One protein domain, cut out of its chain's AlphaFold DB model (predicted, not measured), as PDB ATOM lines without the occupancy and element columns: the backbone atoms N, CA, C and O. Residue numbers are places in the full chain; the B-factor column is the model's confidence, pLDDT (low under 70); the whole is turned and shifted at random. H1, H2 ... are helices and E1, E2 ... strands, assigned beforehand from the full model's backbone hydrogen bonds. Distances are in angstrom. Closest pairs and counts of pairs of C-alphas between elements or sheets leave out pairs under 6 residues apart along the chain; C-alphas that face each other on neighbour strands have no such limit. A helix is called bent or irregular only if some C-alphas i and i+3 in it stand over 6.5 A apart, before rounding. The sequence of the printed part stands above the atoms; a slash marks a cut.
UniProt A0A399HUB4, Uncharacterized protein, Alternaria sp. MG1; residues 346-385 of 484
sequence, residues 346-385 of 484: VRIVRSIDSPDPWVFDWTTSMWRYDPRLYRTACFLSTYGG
ATOM      1  N   VAL A 346      34.853  35.390 -27.110       78.00
ATOM      2  CA  VAL A 346      33.441  35.018 -27.310       78.00
ATOM      3  C   VAL A 346      33.064  33.820 -26.430       78.00
ATOM      4  O   VAL A 346      31.909  33.641 -26.046       78.00
ATOM      5  N   ARG A 347      34.046  32.976 -26.094       83.31
ATOM      6  CA  ARG A 347      33.851  31.794 -25.254       83.31
ATOM      7  C   ARG A 347      33.959  32.141 -23.773       83.31
ATOM      8  O   ARG A 347      34.925  32.757 -23.327       83.31
ATOM      9  N   ILE A 348      33.008  31.624 -22.998       88.25
ATOM     10  CA  ILE A 348      33.047  31.677 -21.535       88.25
ATOM     11  C   ILE A 348      34.275  30.908 -21.038       88.25
ATOM     12  O   ILE A 348      34.450  29.727 -21.351       88.25
ATOM     13  N   VAL A 349      35.102  31.563 -20.226       92.62
ATOM     14  CA  VAL A 349      36.249  30.925 -19.572       92.62
ATOM     15  C   VAL A 349      35.761  30.183 -18.334       92.62
ATOM     16  O   VAL A 349      35.155  30.788 -17.451       92.62
ATOM     17  N   ARG A 350      36.032  28.878 -18.268       92.62
ATOM     18  CA  ARG A 350      35.659  27.994 -17.153       92.62
ATOM     19  C   ARG A 350      36.900  27.469 -16.453       92.62
ATOM     20  O   ARG A 350      37.931  27.323 -17.097       92.62
ATOM     21  N   SER A 351      36.798  27.137 -15.171       92.12
ATOM     22  CA  SER A 351      37.842  26.346 -14.514       92.12
ATOM     23  C   SER A 351      37.667  24.874 -14.887       92.12
ATOM     24  O   SER A 351      36.667  24.266 -14.516       92.12
ATOM     25  N   ILE A 352      38.602  24.320 -15.659       89.31
ATOM     26  CA  ILE A 352      38.434  23.033 -16.356       89.31
ATOM     27  C   ILE A 352      38.354  21.848 -15.391       89.31
ATOM     28  O   ILE A 352      37.490  20.991 -15.554       89.31
ATOM     29  N   ASP A 353      39.230  21.805 -14.389       84.12
ATOM     30  CA  ASP A 353      39.308  20.701 -13.427       84.12
ATOM     31  C   ASP A 353      38.471  20.967 -12.161       84.12
ATOM     32  O   ASP A 353      38.522  20.191 -11.204       84.12
ATOM     33  N   SER A 354      37.709  22.068 -12.121       84.81
ATOM     34  CA  SER A 354      36.819  22.335 -10.992       84.81
ATOM     35  C   SER A 354      35.558  21.472 -11.094       84.81
ATOM     36  O   SER A 354      34.939  21.429 -12.158       84.81
ATOM     37  N   PRO A 355      35.140  20.793 -10.007       81.69
ATOM     38  CA  PRO A 355      33.879  20.050  -9.998       81.69
ATOM     39  C   PRO A 355      32.665  20.984 -10.093       81.69
ATOM     40  O   PRO A 355      31.610  20.585 -10.582       81.69
ATOM     41  N   ASP A 356      32.834  22.227  -9.650       84.31
ATOM     42  CA  ASP A 356      31.804  23.250  -9.626       84.31
ATOM     43  C   ASP A 356      31.894  24.145 -10.877       84.31
ATOM     44  O   ASP A 356      32.997  24.454 -11.342       84.31
ATOM     45  N   PRO A 357      30.760  24.623 -11.418       87.88
ATOM     46  CA  PRO A 357      30.725  25.490 -12.593       87.88
ATOM     47  C   PRO A 357      31.207  26.919 -12.283       87.88
ATOM     48  O   PRO A 357      30.422  27.859 -12.156       87.88
ATOM     49  N   TRP A 358      32.522  27.100 -12.187       91.50
ATOM     50  CA  TRP A 358      33.142  28.418 -12.065       91.50
ATOM     51  C   TRP A 358      33.426  29.023 -13.436       91.50
ATOM     52  O   TRP A 358      34.136  28.431 -14.254       91.50
ATOM     53  N   VAL A 359      32.922  30.235 -13.650       93.69
ATOM     54  CA  VAL A 359      33.158  31.057 -14.839       93.69
ATOM     55  C   VAL A 359      33.905  32.326 -14.467       93.69
ATOM     56  O   VAL A 359      33.718  32.868 -13.379       93.69
ATOM     57  N   PHE A 360      34.767  32.816 -15.349       94.75
ATOM     58  CA  PHE A 360      35.416  34.102 -15.126       94.75
ATOM     59  C   PHE A 360      34.547  35.246 -15.655       94.75
ATOM     60  O   PHE A 360      34.242  35.302 -16.847       94.75
ATOM     61  N   ASP A 361      34.174  36.166 -14.771       93.94
ATOM     62  CA  ASP A 361      33.500  37.411 -15.114       93.94
ATOM     63  C   ASP A 361      34.542  38.502 -15.373       93.94
ATOM     64  O   ASP A 361      35.195  38.997 -14.452       93.94
ATOM     65  N   TRP A 362      34.679  38.892 -16.639       93.00
ATOM     66  CA  TRP A 362      35.605  39.933 -17.077       93.00
ATOM     67  C   TRP A 362      35.254  41.327 -16.550       93.00
ATOM     68  O   TRP A 362      36.159  42.139 -16.371       93.00
ATOM     69  N   THR A 363      33.978  41.595 -16.254       90.88
ATOM     70  CA  THR A 363      33.511  42.900 -15.758       90.88
ATOM     71  C   THR A 363      34.017  43.143 -14.347       90.88
ATOM     72  O   THR A 363      34.553  44.203 -14.042       90.88
ATOM     73  N   THR A 364      33.885  42.134 -13.483       91.44
ATOM     74  CA  THR A 364      34.380  42.213 -12.104       91.44
ATOM     75  C   THR A 364      35.794  41.677 -11.935       91.44
ATOM     76  O   THR A 364      36.391  41.858 -10.877       91.44
ATOM     77  N   SER A 365      36.368  41.070 -12.979       95.81
ATOM     78  CA  SER A 365      37.674  40.406 -12.944       95.81
ATOM     79  C   SER A 365      37.752  39.286 -11.895       95.81
ATOM     80  O   SER A 365      38.797  39.064 -11.282       95.81
ATOM     81  N   MET A 366      36.644  38.568 -11.683       94.88
ATOM     82  CA  MET A 366      36.499  37.549 -10.640       94.88
ATOM     83  C   MET A 366      35.995  36.222 -11.198       94.88
ATOM     84  O   MET A 366      35.189  36.174 -12.122       94.88
ATOM     85  N   TRP A 367      36.395  35.127 -10.556       94.19
ATOM     86  CA  TRP A 367      35.717  33.846 -10.727       94.19
ATOM     87  C   TRP A 367      34.366  33.872 -10.005       94.19
ATOM     88  O   TRP A 367      34.312  34.101  -8.795       94.19
ATOM     89  N   ARG A 368      33.284  33.612 -10.741       92.19
ATOM     90  CA  ARG A 368      31.908  33.540 -10.246       92.19
ATOM     91  C   ARG A 368      31.339  32.146 -10.445       92.19
ATOM     92  O   ARG A 368      31.649  31.465 -11.419       92.19
ATOM     93  N   TYR A 369      30.540  31.719  -9.481       89.06
ATOM     94  CA  TYR A 369      29.814  30.463  -9.565       89.06
ATOM     95  C   TYR A 369      28.580  30.679 -10.441       89.06
ATOM     96  O   TYR A 369      27.830  31.623 -10.198       89.06
ATOM     97  N   ASP A 370      28.383  29.831 -11.448       85.12
ATOM     98  CA  ASP A 370      27.192  29.855 -12.297       85.12
ATOM     99  C   ASP A 370      26.433  28.519 -12.183       85.12
ATOM    100  O   ASP A 370      26.760  27.552 -12.884       85.12
ATOM    101  N   PRO A 371      25.400  28.436 -11.320       77.25
ATOM    102  CA  PRO A 371      24.647  27.200 -11.105       77.25
ATOM    103  C   PRO A 371      23.932  26.715 -12.369       77.25
ATOM    104  O   PRO A 371      23.674  25.519 -12.510       77.25
ATOM    105  N   ARG A 372      23.638  27.601 -13.330       74.19
ATOM    106  CA  ARG A 372      22.937  27.235 -14.572       74.19
ATOM    107  C   ARG A 372      23.806  26.340 -15.449       74.19
ATOM    108  O   ARG A 372      23.299  25.488 -16.177       74.19
ATOM    109  N   LEU A 373      25.125  26.475 -15.326       68.56
ATOM    110  CA  LEU A 373      26.100  25.646 -16.025       68.56
ATOM    111  C   LEU A 373      26.396  24.324 -15.305       68.56
ATOM    112  O   LEU A 373      27.133  23.504 -15.854       68.56
ATOM    113  N   TYR A 374      25.801  24.064 -14.134       58.75
ATOM    114  CA  TYR A 374      26.000  22.828 -13.368       58.75
ATOM    115  C   TYR A 374      25.594  21.581 -14.168       58.75
ATOM    116  O   TYR A 374      26.363  20.624 -14.267       58.75
ATOM    117  N   ARG A 375      24.426  21.606 -14.834       54.09
ATOM    118  CA  ARG A 375      23.983  20.492 -15.698       54.09
ATOM    119  C   ARG A 375      24.941  20.276 -16.872       54.09
ATOM    120  O   ARG A 375      25.225  19.134 -17.216       54.09
ATOM    121  N   THR A 376      25.491  21.348 -17.443       54.25
ATOM    122  CA  THR A 376      26.494  21.275 -18.514       54.25
ATOM    123  C   THR A 376      27.842  20.757 -18.008       54.25
ATOM    124  O   THR A 376      28.492  20.000 -18.719       54.25
ATOM    125  N   ALA A 377      28.267  21.118 -16.794       51.91
ATOM    126  CA  ALA A 377      29.500  20.629 -16.174       51.91
ATOM    127  C   ALA A 377      29.409  19.127 -15.851       51.91
ATOM    128  O   ALA A 377      30.299  18.367 -16.230       51.91
ATOM    129  N   CYS A 378      28.294  18.673 -15.263       51.59
ATOM    130  CA  CYS A 378      28.010  17.248 -15.072       51.59
ATOM    131  C   CYS A 378      27.900  16.495 -16.407       51.59
ATOM    132  O   CYS A 378      28.403  15.380 -16.528       51.59
ATOM    133  N   PHE A 379      27.275  17.092 -17.426       49.31
ATOM    134  CA  PHE A 379      27.185  16.488 -18.755       49.31
ATOM    135  C   PHE A 379      28.559  16.384 -19.430       49.31
ATOM    136  O   PHE A 379      28.881  15.338 -19.976       49.31
ATOM    137  N   LEU A 380      29.417  17.406 -19.354       52.47
ATOM    138  CA  LEU A 380      30.773  17.367 -19.916       52.47
ATOM    139  C   LEU A 380      31.699  16.403 -19.159       52.47
ATOM    140  O   LEU A 380      32.511  15.737 -19.796       52.47
ATOM    141  N   SER A 381      31.561  16.263 -17.837       53.97
ATOM    142  CA  SER A 381      32.329  15.261 -17.082       53.97
ATOM    143  C   SER A 381      31.878  13.824 -17.384       53.97
ATOM    144  O   SER A 381      32.705  12.912 -17.399       53.97
ATOM    145  N   THR A 382      30.588  13.628 -17.680       47.91
ATOM    146  CA  THR A 382      29.989  12.305 -17.941       47.91
ATOM    147  C   THR A 382      30.082  11.887 -19.417       47.91
ATOM    148  O   THR A 382      30.350  10.725 -19.715       47.91
ATOM    149  N   TYR A 383      29.915  12.831 -20.348       43.38
ATOM    150  CA  TYR A 383      29.775  12.595 -21.793       43.38
ATOM    151  C   TYR A 383      30.796  13.357 -22.659       43.38
ATOM    152  O   TYR A 383      30.982  13.009 -23.820       43.38
ATOM    153  N   GLY A 384      31.485  14.369 -22.121       47.28
ATOM    154  CA  GLY A 384      32.394  15.261 -22.860       47.28
ATOM    155  C   GLY A 384      33.815  14.736 -23.084       47.28
ATOM    156  O   GLY A 384      34.675  15.494 -23.519       47.28
ATOM    157  N   GLY A 385      34.083  13.457 -22.804       39.94
ATOM    158  CA  GLY A 385      35.277  12.788 -23.321       39.94
ATOM    159  C   GLY A 385      36.627  13.345 -22.853       39.94
ATOM    160  O   GLY A 385      37.562  13.343 -23.636       39.94
TER     161      GLY A 385
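This is residues 346 to 385 of the 484 residues of an uncharacterized protein of Alternaria sp. MG1 (UniProt A0A399HUB4). A small hairpin of two strands, E1 and E2, makes one end of this domain, and a single helix, H1, runs away from its open end to make the other; together they give the long axis. Residues 346 to 357, a stretch with no named element, run past E1, fold back and lead into that strand. The printed part has 40 residues with two named strands and one named helix, in the order E1, E2, H1; the sheet has the order E1 - E2 and is antiparallel, and the class is mixed, helices and strands. The whole is elongated in outline, spanning 31 by 19 by 16 A, and only just compact, close to loose, with a radius of gyration of the C-alphas of 10.4 A.

Find C-alpha 358 at (33.142, 28.418, -12.065), where E1 begins; it covers residues 358 to 361 and is 9.5 A long from first to last C-alpha. E2 covers residues 366 to 369, 9.8 A long, and begins at C-alpha 366 at (36.499, 37.549, -10.640). H1 covers residues 371 to 383, 18.8 A long, and you reach its last C-alpha, 383, at (29.775, 12.595, -21.793). H1 is irregular, but only just: C-alphas 372 and 375 are 6.9 A apart.

Look first at E1 and E2, an antiparallel hairpin with 138 degrees between their N-to-C directions. The C-alphas of Phe 360 and Trp 367 face each other at 4.4 A, and those of Trp 358 and Tyr 369 at 4.6 A. On the backbone, N 359 and O 368 are within hydrogen-bond range at 2.8 A, as are N 368 and O 359 at 2.8 A. Go on from E2 through Asp 370 and you enter H1 over a tight link of 1 residue. E1 and H1 are near each other, with 5 pairs of C-alphas within 10 A and no pair within 8 A. Along H1, 7 of 9 O i to N i+4 pairs are within hydrogen-bond range.

The two C-alphas farthest apart are those of Thr 364 and Gly 385, at 31.5 A, while the first and last printed C-alphas, Val 346 and Gly 385, are 22.7 A apart. The printed part has no cut, and its two links between named elements are tight: E1 to E2, with 4 residues, and E2 to H1. The C-alphas of residues 346 to 357 lie 4 to 14 A from the mean of the C-alphas. Look in the B-factor column for the model's confidence: the mean pLDDT of the printed part is 76.6, that of E1 and of E2 is 93, and that of H1 is 57. Residues 373 to 385 are under 70.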